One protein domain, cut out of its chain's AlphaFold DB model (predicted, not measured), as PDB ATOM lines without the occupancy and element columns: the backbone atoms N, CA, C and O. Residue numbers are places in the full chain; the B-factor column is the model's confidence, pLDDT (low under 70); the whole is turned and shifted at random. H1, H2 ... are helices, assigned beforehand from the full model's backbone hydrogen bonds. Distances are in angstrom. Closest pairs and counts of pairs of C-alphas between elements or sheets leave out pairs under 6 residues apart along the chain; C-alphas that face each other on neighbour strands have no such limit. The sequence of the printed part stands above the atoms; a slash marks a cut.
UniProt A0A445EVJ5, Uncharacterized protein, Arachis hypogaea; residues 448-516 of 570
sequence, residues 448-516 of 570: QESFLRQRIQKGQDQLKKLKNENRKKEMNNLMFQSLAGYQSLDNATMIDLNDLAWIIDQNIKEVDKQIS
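AT A GLANCE: This is residues 448 to 516 of the 570 residues of an uncharacterized protein of Arachis hypogaea (UniProt A0A445EVJ5). Two long helices, H1 then H2, meet at nearly a right angle, near the end of H1 and near the beginning of H2, as an L. Residues 448 to 470 of H1 stick out free as the longer arm, and residues 505 to 516 of H2 stick out free as the shorter one. The printed part has 69 residues, is all helix with no named strand, and is extended, with a radius of gyration of the C-alphas of 17.2 A and spans of 54 by 37 by 17 A.

IN THESE COORDINATES: H1, residues 448 to 483, begins at C-alpha 448 (-46.032, 6.235, -17.055) and is 52.3 A long. H2, residues 494 to 516, is 32.9 A long and ends at C-alpha 516 (-19.898, -8.900, -59.609).

HOW THE PARTS SIT: H1 touches H2 with residues 472 to 479 alone, and H2 touches H1 with residues 496 to 503 alone. Their closest C-alphas, those of Met 475 and Leu 500, are 5.6 A apart. Their lines are about perpendicular, at 79 degrees. In H1 and H2 every O i to N i+4 pair is within hydrogen-bond range.

THE WHOLE: The two C-alphas farthest apart, those of Gln 448 and Gly 485, are 55.1 A apart. The printed part has no cut, and the link from H1 to H2 is short, with 10 residues. The mean pLDDT of the printed part is 74.1; residues 448 to 463, 466, 486 to 488 and 490 to 491 are under 70.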
ATOM      1  N   GLN A 448     -46.719   4.984 -16.739       48.00
ATOM      2  CA  GLN A 448     -46.032   6.235 -17.055       48.00
ATOM      3  C   GLN A 448     -44.505   6.071 -16.968       48.00
ATOM      4  O   GLN A 448     -43.781   6.533 -17.849       48.00
ATOM      5  N   GLU A 449     -44.017   5.339 -15.965       51.25
ATOM      6  CA  GLU A 449     -42.591   5.081 -15.776       51.25
ATOM      7  C   GLU A 449     -41.998   4.241 -16.918       51.25
ATOM      8  O   GLU A 449     -41.001   4.635 -17.526       51.25
ATOM      9  N   SER A 450     -42.633   3.125 -17.287       64.56
ATOM     10  CA  SER A 450     -42.167   2.269 -18.389       64.56
ATOM     11  C   SER A 450     -42.240   2.979 -19.747       64.56
ATOM     12  O   SER A 450     -41.361   2.794 -20.594       64.56
ATOM     13  N   PHE A 451     -43.226   3.861 -19.946       55.78
ATOM     14  CA  PHE A 451     -43.313   4.715 -21.130       55.78
ATOM     15  C   PHE A 451     -42.176   5.746 -21.196       55.78
ATOM     16  O   PHE A 451     -41.580   5.937 -22.262       55.78
ATOM     17  N   LEU A 452     -41.843   6.392 -20.072       56.91
ATOM     18  CA  LEU A 452     -40.711   7.317 -19.983       56.91
ATOM     19  C   LEU A 452     -39.387   6.586 -20.229       56.91
ATOM     20  O   LEU A 452     -38.616   7.027 -21.084       56.91
ATOM     21  N   ARG A 453     -39.169   5.427 -19.593       62.47
ATOM     22  CA  ARG A 453     -37.989   4.570 -19.814       62.47
ATOM     23  C   ARG A 453     -37.836   4.176 -21.283       62.47
ATOM     24  O   ARG A 453     -36.759   4.339 -21.846       62.47
ATOM     25  N   GLN A 454     -38.914   3.767 -21.957       63.06
ATOM     26  CA  GLN A 454     -38.867   3.435 -23.387       63.06
ATOM     27  C   GLN A 454     -38.503   4.645 -24.265       63.06
ATOM     28  O   GLN A 454     -37.850   4.498 -25.299       63.06
ATOM     29  N   ARG A 455     -38.943   5.854 -23.895       59.16
ATOM     30  CA  ARG A 455     -38.589   7.078 -24.625       59.16
ATOM     31  C   ARG A 455     -37.144   7.494 -24.391       59.16
ATOM     32  O   ARG A 455     -36.519   7.939 -25.349       59.16
ATOM     33  N   ILE A 456     -36.648   7.339 -23.166       64.06
ATOM     34  CA  ILE A 456     -35.237   7.546 -22.829       64.06
ATOM     35  C   ILE A 456     -34.387   6.572 -23.641       64.06
ATOM     36  O   ILE A 456     -33.508   7.026 -24.364       64.06
ATOM     37  N   GLN A 457     -34.738   5.283 -23.649       64.19
ATOM     38  CA  GLN A 457     -34.029   4.269 -24.430       64.19
ATOM     39  C   GLN A 457     -34.018   4.605 -25.925       64.19
ATOM     40  O   GLN A 457     -32.963   4.645 -26.537       64.19
ATOM     41  N   LYS A 458     -35.167   4.963 -26.514       66.12
ATOM     42  CA  LYS A 458     -35.217   5.386 -27.925       66.12
ATOM     43  C   LYS A 458     -34.371   6.628 -28.208       66.12
ATOM     44  O   LYS A 458     -33.819   6.736 -29.297       66.12
ATOM     45  N   GLY A 459     -34.308   7.571 -27.268       55.19
ATOM     46  CA  GLY A 459     -33.435   8.739 -27.368       55.19
ATOM     47  C   GLY A 459     -31.958   8.350 -27.311       55.19
ATOM     48  O   GLY A 459     -31.177   8.817 -28.133       55.19
ATOM     49  N   GLN A 460     -31.593   7.440 -26.407       63.28
ATOM     50  CA  GLN A 460     -30.243   6.883 -26.295       63.28
ATOM     51  C   GLN A 460     -29.845   6.102 -27.554       63.28
ATOM     52  O   GLN A 460     -28.742   6.293 -28.058       63.28
ATOM     53  N   ASP A 461     -30.749   5.300 -28.119       69.12
ATOM     54  CA  ASP A 461     -30.515   4.554 -29.360       69.12
ATOM     55  C   ASP A 461     -30.297   5.506 -30.549       69.12
ATOM     56  O   ASP A 461     -29.410   5.288 -31.375       69.12
ATOM     57  N   GLN A 462     -31.078   6.591 -30.631       63.50
ATOM     58  CA  GLN A 462     -30.905   7.633 -31.649       63.50
ATOM     59  C   GLN A 462     -29.579   8.377 -31.481       63.50
ATOM     60  O   GLN A 462     -28.884   8.603 -32.471       63.50
ATOM     61  N   LEU A 463     -29.208   8.715 -30.245       63.84
ATOM     62  CA  LEU A 463     -27.930   9.349 -29.942       63.84
ATOM     63  C   LEU A 463     -26.760   8.431 -30.307       63.84
ATOM     64  O   LEU A 463     -25.807   8.882 -30.935       63.84
ATOM     65  N   LYS A 464     -26.846   7.138 -29.976       76.69
ATOM     66  CA  LYS A 464     -25.849   6.133 -30.359       76.69
ATOM     67  C   LYS A 464     -25.729   6.025 -31.879       76.69
ATOM     68  O   LYS A 464     -24.619   6.005 -32.398       76.69
ATOM     69  N   LYS A 465     -26.855   6.018 -32.599       75.12
ATOM     70  CA  LYS A 465     -26.860   5.999 -34.067       75.12
ATOM     71  C   LYS A 465     -26.174   7.236 -34.657       75.12
ATOM     72  O   LYS A 465     -25.318   7.077 -35.516       75.12
ATOM     73  N   LEU A 466     -26.494   8.433 -34.163       66.38
ATOM     74  CA  LEU A 466     -25.857   9.678 -34.609       66.38
ATOM     75  C   LEU A 466     -24.358   9.713 -34.289       66.38
ATOM     76  O   LEU A 466     -23.571  10.117 -35.136       66.38
ATOM     77  N   LYS A 467     -23.949   9.243 -33.102       74.00
ATOM     78  CA  LYS A 467     -22.528   9.114 -32.748       74.00
ATOM     79  C   LYS A 467     -21.791   8.191 -33.716       74.00
ATOM     80  O   LYS A 467     -20.737   8.568 -34.211       74.00
ATOM     81  N   ASN A 468     -22.367   7.035 -34.042       75.81
ATOM     82  CA  ASN A 468     -21.771   6.103 -34.999       75.81
ATOM     83  C   ASN A 468     -21.720   6.686 -36.425       75.81
ATOM     84  O   ASN A 468     -20.736   6.486 -37.129       75.81
ATOM     85  N   GLU A 469     -22.752   7.415 -36.858       76.19
ATOM     86  CA  GLU A 469     -22.766   8.087 -38.166       76.19
ATOM     87  C   GLU A 469     -21.712   9.200 -38.253       76.19
ATOM     88  O   GLU A 469     -21.010   9.290 -39.260       76.19
ATOM     89  N   ASN A 470     -21.561  10.011 -37.203       75.94
ATOM     90  CA  ASN A 470     -20.512  11.029 -37.127       75.94
ATOM     91  C   ASN A 470     -19.125  10.389 -37.128       75.94
ATOM     92  O   ASN A 470     -18.284  10.782 -37.929       75.94
ATOM     93  N   ARG A 471     -18.927   9.338 -36.328       79.94
ATOM     94  CA  ARG A 471     -17.673   8.583 -36.290       79.94
ATOM     95  C   ARG A 471     -17.312   7.997 -37.657       79.94
ATOM     96  O   ARG A 471     -16.170   8.093 -38.093       79.94
ATOM     97  N   LYS A 472     -18.299   7.460 -38.384       77.56
ATOM     98  CA  LYS A 472     -18.105   6.970 -39.755       77.56
ATOM     99  C   LYS A 472     -17.687   8.091 -40.714       77.56
ATOM    100  O   LYS A 472     -16.833   7.874 -41.566       77.56
ATOM    101  N   LYS A 473     -18.278   9.285 -40.591       79.19
ATOM    102  CA  LYS A 473     -17.896  10.456 -41.399       79.19
ATOM    103  C   LYS A 473     -16.488  10.946 -41.076       79.19
ATOM    104  O   LYS A 473     -15.752  11.246 -42.008       79.19
ATOM    105  N   GLU A 474     -16.118  10.999 -39.798       79.31
ATOM    106  CA  GLU A 474     -14.763  11.350 -39.357       79.31
ATOM    107  C   GLU A 474     -13.730  10.403 -39.967       79.31
ATOM    108  O   GLU A 474     -12.771  10.865 -40.576       79.31
ATOM    109  N   MET A 475     -13.962   9.090 -39.889       82.00
ATOM    110  CA  MET A 475     -13.031   8.104 -40.442       82.00
ATOM    111  C   MET A 475     -13.014   8.088 -41.973       82.00
ATOM    112  O   MET A 475     -11.948   7.946 -42.562       82.00
ATOM    113  N   ASN A 476     -14.150   8.308 -42.641       76.81
ATOM    114  CA  ASN A 476     -14.161   8.524 -44.092       76.81
ATOM    115  C   ASN A 476     -13.334   9.756 -44.480       76.81
ATOM    116  O   ASN A 476     -12.575   9.704 -45.439       76.81
ATOM    117  N   ASN A 477     -13.476  10.863 -43.748       78.62
ATOM    118  CA  ASN A 477     -12.714  12.079 -44.014       78.62
ATOM    119  C   ASN A 477     -11.214  11.852 -43.790       78.62
ATOM    120  O   ASN A 477     -10.413  12.209 -44.646       78.62
ATOM    121  N   LEU A 478     -10.851  11.177 -42.698       77.88
ATOM    122  CA  LEU A 478      -9.476  10.779 -42.411       77.88
ATOM    123  C   LEU A 478      -8.908   9.881 -43.525       77.88
ATOM    124  O   LEU A 478      -7.816  10.143 -44.014       77.88
ATOM    125  N   MET A 479      -9.681   8.901 -44.012       79.31
ATOM    126  CA  MET A 479      -9.316   8.075 -45.171       79.31
ATOM    127  C   MET A 479      -9.027   8.933 -46.411       79.31
ATOM    128  O   MET A 479      -7.983   8.769 -47.037       79.31
ATOM    129  N   PHE A 480      -9.922   9.864 -46.762       77.00
ATOM    130  CA  PHE A 480      -9.736  10.752 -47.915       77.00
ATOM    131  C   PHE A 480      -8.520  11.669 -47.755       77.00
ATOM    132  O   PHE A 480      -7.753  11.834 -48.701       77.00
ATOM    133  N   GLN A 481      -8.320  12.244 -46.570       75.94
ATOM    134  CA  GLN A 481      -7.194  13.130 -46.275       75.94
ATOM    135  C   GLN A 481      -5.855  12.389 -46.322       75.94
ATOM    136  O   GLN A 481      -4.888  12.929 -46.858       75.94
ATOM    137  N   SER A 482      -5.800  11.149 -45.828       77.81
ATOM    138  CA  SER A 482      -4.603  10.309 -45.919       77.81
ATOM    139  C   SER A 482      -4.320   9.852 -47.351       77.81
ATOM    140  O   SER A 482      -3.177   9.937 -47.791       77.81
ATOM    141  N   LEU A 483      -5.339   9.441 -48.114       75.00
ATOM    142  CA  LEU A 483      -5.178   9.056 -49.525       75.00
ATOM    143  C   LEU A 483      -4.733  10.226 -50.411       75.00
ATOM    144  O   LEU A 483      -3.959  10.034 -51.344       75.00
ATOM    145  N   ALA A 484      -5.196  11.438 -50.109       76.38
ATOM    146  CA  ALA A 484      -4.789  12.652 -50.807       76.38
ATOM    147  C   ALA A 484      -3.440  13.219 -50.316       76.38
ATOM    148  O   ALA A 484      -2.998  14.258 -50.804       76.38
ATOM    149  N   GLY A 485      -2.784  12.561 -49.352       73.25
ATOM    150  CA  GLY A 485      -1.476  12.960 -48.823       73.25
ATOM    151  C   GLY A 485      -1.498  14.193 -47.913       73.25
ATOM    152  O   GLY A 485      -0.439  14.714 -47.572       73.25
ATOM    153  N   TYR A 486      -2.677  14.667 -47.501       68.12
ATOM    154  CA  TYR A 486      -2.827  15.856 -46.655       68.12
ATOM    155  C   TYR A 486      -2.601  15.580 -45.164       68.12
ATOM    156  O   TYR A 486      -2.325  16.515 -44.413       68.12
ATOM    157  N   GLN A 487      -2.725  14.326 -44.714       69.44
ATOM    158  CA  GLN A 487      -2.600  13.975 -43.299       69.44
ATOM    159  C   GLN A 487      -1.936  12.608 -43.086       69.44
ATOM    160  O   GLN A 487      -2.418  11.591 -43.589       69.44
ATOM    161  N   SER A 488      -0.854  12.590 -42.293       67.25
ATOM    162  CA  SER A 488      -0.202  11.352 -41.845       67.25
ATOM    163  C   SER A 488      -1.019  10.655 -40.751       67.25
ATOM    164  O   SER A 488      -1.605  11.313 -39.886       67.25
ATOM    165  N   LEU A 489      -1.032   9.320 -40.774       72.19
ATOM    166  CA  LEU A 489      -1.735   8.468 -39.805       72.19
ATOM    167  C   LEU A 489      -0.966   8.277 -38.489       72.19
ATOM    168  O   LEU A 489      -1.497   7.663 -37.570       72.19
ATOM    169  N   ASP A 490       0.244   8.827 -38.369       68.69
ATOM    170  CA  ASP A 490       1.139   8.604 -37.220       68.69
ATOM    171  C   ASP A 490       0.547   9.058 -35.872       68.69
ATOM    172  O   ASP A 490       0.933   8.556 -34.821       68.69
ATOM    173  N   ASN A 491      -0.422   9.980 -35.897       67.12
ATOM    174  CA  ASN A 491      -1.106  10.501 -34.709       67.12
ATOM    175  C   ASN A 491      -2.494   9.869 -34.463       67.12
ATOM    176  O   ASN A 491      -3.209  10.305 -33.560       67.12
ATOM    177  N   ALA A 492      -2.914   8.889 -35.271       75.69
ATOM    178  CA  ALA A 492      -4.205   8.225 -35.114       75.69
ATOM    179  C   ALA A 492      -4.170   7.230 -33.943       75.69
ATOM    180  O   ALA A 492      -3.212   6.476 -33.768       75.69
ATOM    181  N   THR A 493      -5.230   7.195 -33.134       81.31
ATOM    182  CA  THR A 493      -5.315   6.221 -32.041       81.31
ATOM    183  C   THR A 493      -5.592   4.821 -32.586       81.31
ATOM    184  O   THR A 493      -6.151   4.647 -33.667       81.31
ATOM    185  N   MET A 494      -5.276   3.785 -31.806       78.12
ATOM    186  CA  MET A 494      -5.567   2.399 -32.194       78.12
ATOM    187  C   MET A 494      -7.068   2.149 -32.454       78.12
ATOM    188  O   MET A 494      -7.425   1.298 -33.265       78.12
ATOM    189  N   ILE A 495      -7.953   2.917 -31.808       78.12
ATOM    190  CA  ILE A 495      -9.400   2.879 -32.059       78.12
ATOM    191  C   ILE A 495      -9.722   3.506 -33.424       78.12
ATOM    192  O   ILE A 495     -10.499   2.929 -34.180       78.12
ATOM    193  N   ASP A 496      -9.095   4.636 -33.771       76.81
ATOM    194  CA  ASP A 496      -9.241   5.262 -35.095       76.81
ATOM    195  C   ASP A 496      -8.766   4.324 -36.210       76.81
ATOM    196  O   ASP A 496      -9.457   4.158 -37.210       76.81
ATOM    197  N   LEU A 497      -7.625   3.654 -36.021       81.50
ATOM    198  CA  LEU A 497      -7.068   2.722 -37.006       81.50
ATOM    199  C   LEU A 497      -7.958   1.485 -37.212       81.50
ATOM    200  O   LEU A 497      -8.152   1.055 -38.349       81.50
ATOM    201  N   ASN A 498      -8.546   0.944 -36.142       81.94
ATOM    202  CA  ASN A 498      -9.495  -0.168 -36.236       81.94
ATOM    203  C   ASN A 498     -10.810   0.245 -36.920       81.94
ATOM    204  O   ASN A 498     -11.318  -0.487 -37.773       81.94
ATOM    205  N   ASP A 499     -11.349   1.423 -36.586       81.31
ATOM    206  CA  ASP A 499     -12.551   1.961 -37.230       81.31
ATOM    207  C   ASP A 499     -12.299   2.251 -38.725       81.31
ATOM    208  O   ASP A 499     -13.154   1.974 -39.572       81.31
ATOM    209  N   LEU A 500     -11.111   2.765 -39.061       82.25
ATOM    210  CA  LEU A 500     -10.669   3.024 -40.430       82.25
ATOM    211  C   LEU A 500     -10.538   1.724 -41.237       82.25
ATOM    212  O   LEU A 500     -11.075   1.634 -42.341       82.25
ATOM    213  N   ALA A 501      -9.893   0.699 -40.673       83.06
ATOM    214  CA  ALA A 501      -9.768  -0.617 -41.297       83.06
ATOM    215  C   ALA A 501     -11.143  -1.241 -41.585       83.06
ATOM    216  O   ALA A 501     -11.372  -1.773 -42.673       83.06
ATOM    217  N   TRP A 502     -12.087  -1.111 -40.647       84.94
ATOM    218  CA  TRP A 502     -13.461  -1.574 -40.842       84.94
ATOM    219  C   TRP A 502     -14.172  -0.836 -41.985       84.94
ATOM    220  O   TRP A 502     -14.845  -1.467 -42.799       84.94
ATOM    221  N   ILE A 503     -14.015   0.488 -42.094       80.50
ATOM    222  CA  ILE A 503     -14.585   1.265 -43.208       80.50
ATOM    223  C   ILE A 503     -13.991   0.846 -44.554       80.50
ATOM    224  O   ILE A 503     -14.739   0.695 -45.523       80.50
ATOM    225  N   ILE A 504     -12.674   0.653 -44.618       82.44
ATOM    226  CA  ILE A 504     -11.982   0.232 -45.841       82.44
ATOM    227  C   ILE A 504     -12.500  -1.139 -46.294       82.44
ATOM    228  O   ILE A 504     -12.882  -1.284 -47.452       82.44
ATOM    229  N   ASP A 505     -12.617  -2.107 -45.381       85.44
ATOM    230  CA  ASP A 505     -13.192  -3.431 -45.663       85.44
ATOM    231  C   ASP A 505     -14.636  -3.345 -46.197       85.44
ATOM    232  O   ASP A 505     -14.992  -4.028 -47.158       85.44
ATOM    233  N   GLN A 506     -15.473  -2.465 -45.636       79.88
ATOM    234  CA  GLN A 506     -16.831  -2.244 -46.153       79.88
ATOM    235  C   GLN A 506     -16.840  -1.646 -47.566       79.88
ATOM    236  O   GLN A 506     -17.675  -2.033 -48.384       79.88
ATOM    237  N   ASN A 507     -15.927  -0.721 -47.863       78.62
ATOM    238  CA  ASN A 507     -15.815  -0.127 -49.193       78.62
ATOM    239  C   ASN A 507     -15.313  -1.149 -50.223       78.62
ATOM    240  O   ASN A 507     -15.875  -1.215 -51.313       78.62
ATOM    241  N   ILE A 508     -14.333  -1.988 -49.864       85.12
ATOM    242  CA  ILE A 508     -13.856  -3.098 -50.709       85.12
ATOM    243  C   ILE A 508     -15.017  -4.046 -51.031       85.12
ATOM    244  O   ILE A 508     -15.276  -4.320 -52.198       85.12
ATOM    245  N   LYS A 509     -15.801  -4.451 -50.023       85.00
ATOM    246  CA  LYS A 509     -16.980  -5.314 -50.220       85.00
ATOM    247  C   LYS A 509     -18.023  -4.717 -51.162       85.00
ATOM    248  O   LYS A 509     -18.646  -5.449 -51.931       85.00
ATOM    249  N   GLU A 510     -18.258  -3.408 -51.099       78.69
ATOM    250  CA  GLU A 510     -19.198  -2.759 -52.018       78.69
ATOM    251  C   GLU A 510     -18.622  -2.682 -53.439       78.69
ATOM    252  O   GLU A 510     -19.356  -2.929 -54.395       78.69
ATOM    253  N   VAL A 511     -17.318  -2.432 -53.590       82.81
ATOM    254  CA  VAL A 511     -16.628  -2.498 -54.888       82.81
ATOM    255  C   VAL A 511     -16.725  -3.908 -55.482       82.81
ATOM    256  O   VAL A 511     -17.174  -4.042 -56.619       82.81
ATOM    257  N   ASP A 512     -16.444  -4.958 -54.708       84.94
ATOM    258  CA  ASP A 512     -16.562  -6.360 -55.144       84.94
ATOM    259  C   ASP A 512     -17.984  -6.705 -55.605       84.94
ATOM    260  O   ASP A 512     -18.201  -7.390 -56.613       84.94
ATOM    261  N   LYS A 513     -18.988  -6.186 -54.896       84.19
ATOM    262  CA  LYS A 513     -20.398  -6.353 -55.253       84.19
ATOM    263  C   LYS A 513     -20.759  -5.638 -56.556       84.19
ATOM    264  O   LYS A 513     -21.602  -6.140 -57.299       84.19
ATOM    265  N   GLN A 514     -20.168  -4.478 -56.839       79.12
ATOM    266  CA  GLN A 514     -20.367  -3.773 -58.110       79.12
ATOM    267  C   GLN A 514     -19.636  -4.476 -59.261       79.12
ATOM    268  O   GLN A 514     -20.239  -4.666 -60.316       79.12
ATOM    269  N   ILE A 515     -18.409  -4.960 -59.038       84.25
ATOM    270  CA  ILE A 515     -17.663  -5.788 -60.001       84.25
ATOM    271  C   ILE A 515     -18.488  -7.024 -60.383       84.25
ATOM    272  O   ILE A 515     -18.706  -7.286 -61.564       84.25
ATOM    273  N   SER A 516     -19.053  -7.718 -59.390       85.25
ATOM    274  CA  SER A 516     -19.898  -8.900 -59.609       85.25
ATOM    275  C   SER A 516     -21.162  -8.599 -60.431       85.25
ATOM    276  O   SER A 516     -21.615  -9.436 -61.209       85.25
TER     277      SER A 516